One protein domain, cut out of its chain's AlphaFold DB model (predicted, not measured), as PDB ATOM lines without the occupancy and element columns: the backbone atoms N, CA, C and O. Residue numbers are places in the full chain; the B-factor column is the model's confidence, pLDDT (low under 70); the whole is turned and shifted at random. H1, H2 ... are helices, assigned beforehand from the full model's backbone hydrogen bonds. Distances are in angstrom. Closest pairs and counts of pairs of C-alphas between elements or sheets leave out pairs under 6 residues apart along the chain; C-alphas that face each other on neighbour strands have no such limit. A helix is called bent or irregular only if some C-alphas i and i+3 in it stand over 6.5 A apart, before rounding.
ATOM      1  N   LYS A   7     155.713 178.671 174.086       56.41
ATOM      2  CA  LYS A   7     155.058 177.684 173.207       56.41
ATOM      3  C   LYS A   7     154.298 176.593 173.978       56.41
ATOM      4  O   LYS A   7     153.232 176.175 173.532       56.41
ATOM      5  N   GLU A   8     154.806 176.163 175.130       56.66
ATOM      6  CA  GLU A   8     154.175 175.142 175.979       56.66
ATOM      7  C   GLU A   8     152.904 175.698 176.631       56.66
ATOM      8  O   GLU A   8     151.861 175.042 176.621       56.66
ATOM      9  N   ASN A   9     152.944 176.963 177.066       64.56
ATOM     10  CA  ASN A   9     151.773 177.673 177.588       64.56
ATOM     11  C   ASN A   9     150.637 177.774 176.552       64.56
ATOM     12  O   ASN A   9     149.472 177.625 176.914       64.56
ATOM     13  N   VAL A  10     150.943 177.968 175.262       74.62
ATOM     14  CA  VAL A  10     149.924 177.993 174.191       74.62
ATOM     15  C   VAL A  10     149.286 176.615 173.985       74.62
ATOM     16  O   VAL A  10     148.063 176.519 173.864       74.62
ATOM     17  N   ALA A  11     150.084 175.542 173.979       71.81
ATOM     18  CA  ALA A  11     149.571 174.177 173.853       71.81
ATOM     19  C   ALA A  11     148.688 173.787 175.053       71.81
ATOM     20  O   ALA A  11     147.585 173.264 174.869       71.81
ATOM     21  N   LEU A  12     149.129 174.117 176.272       73.81
ATOM     22  CA  LEU A  12     148.370 173.899 177.502       73.81
ATOM     23  C   LEU A  12     147.068 174.713 177.514       73.81
ATOM     24  O   LEU A  12     146.000 174.143 177.734       73.81
ATOM     25  N   ALA A  13     147.118 176.010 177.200       77.44
ATOM     26  CA  ALA A  13     145.934 176.869 177.141       77.44
ATOM     27  C   ALA A  13     144.916 176.380 176.098       77.44
ATOM     28  O   ALA A  13     143.713 176.342 176.375       77.44
ATOM     29  N   LYS A  14     145.379 175.932 174.920       81.25
ATOM     30  CA  LYS A  14     144.514 175.296 173.915       81.25
ATOM     31  C   LYS A  14     143.860 174.033 174.479       81.25
ATOM     32  O   LYS A  14     142.648 173.869 174.343       81.25
ATOM     33  N   ARG A  15     144.622 173.172 175.163       80.19
ATOM     34  CA  ARG A  15     144.099 171.930 175.744       80.19
ATOM     35  C   ARG A  15     143.081 172.176 176.860       80.19
ATOM     36  O   ARG A  15     142.037 171.527 176.882       80.19
ATOM     37  N   VAL A  16     143.342 173.134 177.748       80.94
ATOM     38  CA  VAL A  16     142.393 173.557 178.791       80.94
ATOM     39  C   VAL A  16     141.111 174.101 178.155       80.94
ATOM     40  O   VAL A  16     140.018 173.716 178.563       80.94
ATOM     41  N   ARG A  17     141.216 174.909 177.088       82.75
ATOM     42  CA  ARG A  17     140.056 175.421 176.340       82.75
ATOM     43  C   ARG A  17     139.243 174.310 175.667       82.75
ATOM     44  O   ARG A  17     138.016 174.349 175.725       82.75
ATOM     45  N   GLU A  18     139.887 173.305 175.071       86.12
ATOM     46  CA  GLU A  18     139.212 172.117 174.519       86.12
ATOM     47  C   GLU A  18     138.444 171.333 175.594       86.12
ATOM     48  O   GLU A  18     137.296 170.942 175.376       86.12
ATOM     49  N   LEU A  19     139.065 171.103 176.756       84.94
ATOM     50  CA  LEU A  19     138.436 170.407 177.881       84.94
ATOM     51  C   LEU A  19     137.253 171.208 178.435       84.94
ATOM     52  O   LEU A  19     136.174 170.647 178.621       84.94
ATOM     53  N   TRP A  20     137.416 172.521 178.608       81.19
ATOM     54  CA  TRP A  20     136.348 173.417 179.046       81.19
ATOM     55  C   TRP A  20     135.147 173.402 178.095       81.19
ATOM     56  O   TRP A  20     134.011 173.277 178.546       81.19
ATOM     57  N   LEU A  21     135.376 173.452 176.778       82.94
ATOM     58  CA  LEU A  21     134.295 173.363 175.792       82.94
ATOM     59  C   LEU A  21     133.557 172.018 175.858       82.94
ATOM     60  O   LEU A  21     132.332 172.006 175.753       82.94
ATOM     61  N   LYS A  22     134.255 170.900 176.103       85.50
ATOM     62  CA  LYS A  22     133.622 169.581 176.301       85.50
ATOM     63  C   LYS A  22     132.790 169.516 177.583       85.50
ATOM     64  O   LYS A  22     131.671 169.009 177.548       85.50
ATOM     65  N   VAL A  23     133.303 170.047 178.694       80.94
ATOM     66  CA  VAL A  23     132.566 170.143 179.967       80.94
ATOM     67  C   VAL A  23     131.321 171.015 179.789       80.94
ATOM     68  O   VAL A  23     130.217 170.580 180.106       80.94
ATOM     69  N   ARG A  24     131.461 172.199 179.182       80.12
ATOM     70  CA  ARG A  24     130.343 173.111 178.905       80.12
ATOM     71  C   ARG A  24     129.307 172.507 177.953       80.12
ATOM     72  O   ARG A  24     128.120 172.713 178.165       80.12
ATOM     73  N   ALA A  25     129.720 171.749 176.936       82.50
ATOM     74  CA  ALA A  25     128.792 171.061 176.037       82.50
ATOM     75  C   ALA A  25     128.016 169.934 176.744       82.50
ATOM     76  O   ALA A  25     126.836 169.744 176.470       82.50
ATOM     77  N   ARG A  26     128.661 169.205 177.667       82.75
ATOM     78  CA  ARG A  26     128.053 168.075 178.387       82.75
ATOM     79  C   ARG A  26     127.144 168.495 179.545       82.75
ATOM     80  O   ARG A  26     126.146 167.828 179.787       82.75
ATOM     81  N   TYR A  27     127.502 169.558 180.264       79.81
ATOM     82  CA  TYR A  27     126.840 169.968 181.511       79.81
ATOM     83  C   TYR A  27     126.170 171.357 181.428       79.81
ATOM     84  O   TYR A  27     125.477 171.781 182.351       79.81
ATOM     85  N   GLY A  28     126.326 172.078 180.313       76.25
ATOM     86  CA  GLY A  28     125.561 173.287 179.997       76.25
ATOM     87  C   GLY A  28     125.633 174.379 181.071       76.25
ATOM     88  O   GLY A  28     126.711 174.784 181.500       76.25
ATOM     89  N   LYS A  29     124.456 174.866 181.488       69.19
ATOM     90  CA  LYS A  29     124.283 175.871 182.554       69.19
ATOM     91  C   LYS A  29     124.357 175.288 183.980       69.19
ATOM     92  O   LYS A  29     124.195 176.041 184.930       69.19
ATOM     93  N   GLN A  30     124.566 173.977 184.148       76.31
ATOM     94  CA  GLN A  30     124.540 173.313 185.464       76.31
ATOM     95  C   GLN A  30     125.891 173.355 186.198       76.31
ATOM     96  O   GLN A  30     125.966 172.978 187.363       76.31
ATOM     97  N   VAL A  31     126.964 173.816 185.543       74.38
ATOM     98  CA  VAL A  31     128.288 173.965 186.167       74.38
ATOM     99  C   VAL A  31     128.407 175.345 186.797       74.38
ATOM    100  O   VAL A  31     128.565 176.343 186.092       74.38
ATOM    101  N   THR A  32     128.395 175.401 188.127       73.25
ATOM    102  CA  THR A  32     128.860 176.574 188.871       73.25
ATOM    103  C   THR A  32     130.349 176.420 189.172       73.25
ATOM    104  O   THR A  32     130.802 175.381 189.649       73.25
ATOM    105  N   LEU A  33     131.131 177.455 188.866       74.62
ATOM    106  CA  LEU A  33     132.532 177.541 189.266       74.62
ATOM    107  C   LEU A  33     132.638 178.465 190.476       74.62
ATOM    108  O   LEU A  33     132.046 179.544 190.488       74.62
ATOM    109  N   ARG A  34     133.418 178.056 191.474       80.12
ATOM    110  CA  ARG A  34     133.843 178.911 192.583       80.12
ATOM    111  C   ARG A  34     135.360 178.913 192.620       80.12
ATOM    112  O   ARG A  34     135.976 177.853 192.550       80.12
ATOM    113  N   TRP A  35     135.947 180.099 192.714       83.88
ATOM    114  CA  TRP A  35     137.355 180.233 193.057       83.88
ATOM    115  C   TRP A  35     137.505 180.102 194.574       83.88
ATOM    116  O   TRP A  35     136.677 180.620 195.323       83.88
ATOM    117  N   ILE A  36     138.538 179.390 195.011       81.88
ATOM    118  CA  ILE A  36     138.887 179.196 196.418       81.88
ATOM    119  C   ILE A  36     140.342 179.641 196.568       81.88
ATOM    120  O   ILE A  36     141.174 179.369 195.701       81.88
ATOM    121  N   LYS A  37     140.642 180.365 197.647       81.50
ATOM    122  CA  LYS A  37     142.005 180.802 197.956       81.50
ATOM    123  C   LYS A  37     142.833 179.578 198.370       81.50
ATOM    124  O   LYS A  37     142.401 178.795 199.208       81.50
ATOM    125  N   CYS A  38     144.026 179.423 197.799       74.31
ATOM    126  CA  CYS A  38     144.955 178.361 198.194       74.31
ATOM    127  C   CYS A  38     145.339 178.492 199.684       74.31
ATOM    128  O   CYS A  38     145.404 179.609 200.206       74.31
ATOM    129  N   HIS A  39     145.556 177.357 200.359       73.88
ATOM    130  CA  HIS A  39     145.870 177.258 201.795       73.88
ATOM    131  C   HIS A  39     144.870 177.967 202.738       73.88
ATOM    132  O   HIS A  39     145.250 178.477 203.789       73.88
ATOM    133  N   SER A  40     143.580 178.023 202.387       78.94
ATOM    134  CA  SER A  40     142.560 178.712 203.195       78.94
ATOM    135  C   SER A  40     141.927 177.871 204.318       78.94
ATOM    136  O   SER A  40     140.812 178.194 204.729       78.94
ATOM    137  N   GLY A  41     142.521 176.746 204.736       78.00
ATOM    138  CA  GLY A  41     141.870 175.796 205.655       78.00
ATOM    139  C   GLY A  41     140.682 175.034 205.042       78.00
ATOM    140  O   GLY A  41     139.918 174.377 205.747       78.00
ATOM    141  N   HIS A  42     140.436 175.178 203.733       79.38
ATOM    142  CA  HIS A  42     139.274 174.579 203.084       79.38
ATOM    143  C   HIS A  42     139.609 173.157 202.634       79.38
ATOM    144  O   HIS A  42     140.261 172.973 201.605       79.38
ATOM    145  N   ALA A  43     139.095 172.160 203.359       76.25
ATOM    146  CA  ALA A  43     139.429 170.740 203.202       76.25
ATOM    147  C   ALA A  43     139.422 170.210 201.750       76.25
ATOM    148  O   ALA A  43     140.241 169.369 201.385       76.25
ATOM    149  N   TRP A  44     138.522 170.697 200.886       75.81
ATOM    150  CA  TRP A  44     138.485 170.280 199.474       75.81
ATOM    151  C   TRP A  44     139.568 170.924 198.596       75.81
ATOM    152  O   TRP A  44     139.908 170.354 197.564       75.81
ATOM    153  N   ASN A  45     140.102 172.088 198.982       81.88
ATOM    154  CA  ASN A  45     141.253 172.696 198.311       81.88
ATOM    155  C   ASN A  45     142.544 172.015 198.764       81.88
ATOM    156  O   ASN A  45     143.330 171.605 197.926       81.88
ATOM    157  N   GLU A  46     142.714 171.815 200.070       79.69
ATOM    158  CA  GLU A  46     143.876 171.114 200.635       79.69
ATOM    159  C   GLU A  46     143.997 169.703 200.057       79.69
ATOM    160  O   GLU A  46     145.057 169.314 199.574       79.69
ATOM    161  N   ARG A  47     142.877 168.972 199.957       73.69
ATOM    162  CA  ARG A  47     142.857 167.664 199.296       73.69
ATOM    163  C   ARG A  47     143.189 167.729 197.799       73.69
ATOM    164  O   ARG A  47     143.722 166.765 197.255       73.69
ATOM    165  N   ALA A  48     142.867 168.825 197.112       76.88
ATOM    166  CA  ALA A  48     143.258 169.017 195.716       76.88
ATOM    167  C   ALA A  48     144.762 169.321 195.587       76.88
ATOM    168  O   ALA A  48     145.402 168.777 194.688       76.88
ATOM    169  N   ASP A  49     145.323 170.107 196.509       74.62
ATOM    170  CA  ASP A  49     146.755 170.407 196.591       74.62
ATOM    171  C   ASP A  49     147.567 169.122 196.889       74.62
ATOM    172  O   ASP A  49     148.532 168.827 196.184       74.62
ATOM    173  N   GLU A  50     147.119 168.282 197.834       72.38
ATOM    174  CA  GLU A  50     147.690 166.947 198.102       72.38
ATOM    175  C   GLU A  50     147.700 166.046 196.855       72.38
ATOM    176  O   GLU A  50     148.705 165.408 196.537       72.38
ATOM    177  N   LEU A  51     146.576 165.973 196.132       67.25
ATOM    178  CA  LEU A  51     146.455 165.149 194.925       67.25
ATOM    179  C   LEU A  51     147.312 165.690 193.769       67.25
ATOM    180  O   LEU A  51     147.849 164.903 192.986       67.25
ATOM    181  N   ALA A  52     147.468 167.012 193.667       72.69
ATOM    182  CA  ALA A  52     148.368 167.639 192.706       72.69
ATOM    183  C   ALA A  52     149.839 167.327 193.024       72.69
ATOM    184  O   ALA A  52     150.601 167.009 192.111       72.69
ATOM    185  N   GLU A  53     150.223 167.334 194.302       65.94
ATOM    186  CA  GLU A  53     151.573 166.981 194.751       65.94
ATOM    187  C   GLU A  53     151.889 165.494 194.516       65.94
ATOM    188  O   GLU A  53     152.942 165.163 193.968       65.94
ATOM    189  N   LEU A  54     150.939 164.591 194.794       56.22
ATOM    190  CA  LEU A  54     151.047 163.173 194.423       56.22
ATOM    191  C   LEU A  54     151.216 162.985 192.903       56.22
ATOM    192  O   LEU A  54     151.995 162.138 192.464       56.22
ATOM    193  N   GLY A  55     150.542 163.806 192.090       56.56
ATOM    194  CA  GLY A  55     150.749 163.853 190.641       56.56
ATOM    195  C   GLY A  55     152.124 164.401 190.231       56.56
ATOM    196  O   GLY A  55     152.719 163.904 189.274       56.56
ATOM    197  N   ARG A  56     152.659 165.388 190.965       54.88
ATOM    198  CA  ARG A  56     153.966 166.026 190.716       54.88
ATOM    199  C   ARG A  56     155.139 165.066 190.912       54.88
ATOM    200  O   ARG A  56     156.125 165.169 190.185       54.88
ATOM    201  N   VAL A  57     155.029 164.125 191.853       52.81
ATOM    202  CA  VAL A  57     156.036 163.069 192.083       52.81
ATOM    203  C   VAL A  57     156.179 162.137 190.863       52.81
ATOM    204  O   VAL A  57     157.183 161.444 190.730       52.81
ATOM    205  N   GLY A  58     155.234 162.173 189.915       40.62
ATOM    206  CA  GLY A  58     155.411 161.595 188.580       40.62
ATOM    207  C   GLY A  58     155.348 160.071 188.530       40.62
ATOM    208  O   GLY A  58     155.539 159.487 187.460       40.62
ATOM    209  N   ASP A  59     155.039 159.411 189.647       38.28
ATOM    210  CA  ASP A  59     154.840 157.974 189.646       38.28
ATOM    211  C   ASP A  59     153.449 157.628 189.095       38.28
ATOM    212  O   ASP A  59     152.431 157.617 189.790       38.28
ATOM    213  N   ILE A  60     153.421 157.286 187.807       41.06
ATOM    214  CA  ILE A  60     152.250 156.737 187.107       41.06
ATOM    215  C   ILE A  60     151.732 155.451 187.794       41.06
ATOM    216  O   ILE A  60     150.587 155.049 187.561       41.06
ATOM    217  N   ARG A  61     152.516 154.820 188.684       38.12
ATOM    218  CA  ARG A  61     152.059 153.723 189.548       38.12
ATOM    219  C   ARG A  61     151.196 154.202 190.716       38.12
ATOM    220  O   ARG A  61     150.255 153.501 191.043       38.12
ATOM    221  N   VAL A  62     151.386 155.404 191.263       38.09
ATOM    222  CA  VAL A  62     150.514 155.943 192.332       38.09
ATOM    223  C   VAL A  62     149.108 156.264 191.799       38.09
ATOM    224  O   VAL A  62     148.114 156.032 192.485       38.09
ATOM    225  N   ALA A  63     148.991 156.692 190.535       35.91
ATOM    226  CA  ALA A  63     147.697 156.829 189.847       35.91
ATOM    227  C   ALA A  63     147.106 155.481 189.370       35.91
ATOM    228  O   ALA A  63     145.895 155.351 189.159       35.91
TER     229      ALA A  63
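This is residues 7 to 63 of the 324 residues of the protein "Hypothetical protein" of Haptolina brevifila (UniProt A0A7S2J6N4). The longest helix, H1, and the shorter H2 form the two arms of an open U, with the long link of residues 31 to 42 as its base and an empty middle; the tiny H3 sits past the far end of H2. The 57 printed residues hold H1, H2 and H3 in that order, no named strand, class all helix. The whole is loose, radius of gyration of the C-alphas 14.6 A, spanning 31 by 30 by 23 A.

Find C-alpha 7 at (155.058, 177.684, 173.207); from there H1, residues 7 to 30, runs 33.2 A. It has a kink of 61 degrees near residue 24 and is irregular, C-alphas 26 and 29 being 9.6 A apart. H2, residues 43 to 56, runs 19.7 A. H3, residues 60 to 63, ends at (147.697, 156.829, 189.847).

H1 is apart from H2 and H3. H2 and H3 are close but not clearly touching; their closest C-alphas, Leu 54 and Val 62, are 7.5 A apart. Every O i to N i+4 pair is within hydrogen-bond range in H2, 18 of 20 in H1; H3 is too short for one.

The farthest C-alphas, Lys 29 and Arg 61, are 36.2 A apart. The printed part has no cut; the link from H2 to H3 is tight. Confidence is under 70 at residues 7 to 9, 29, 51 and 53 to 63.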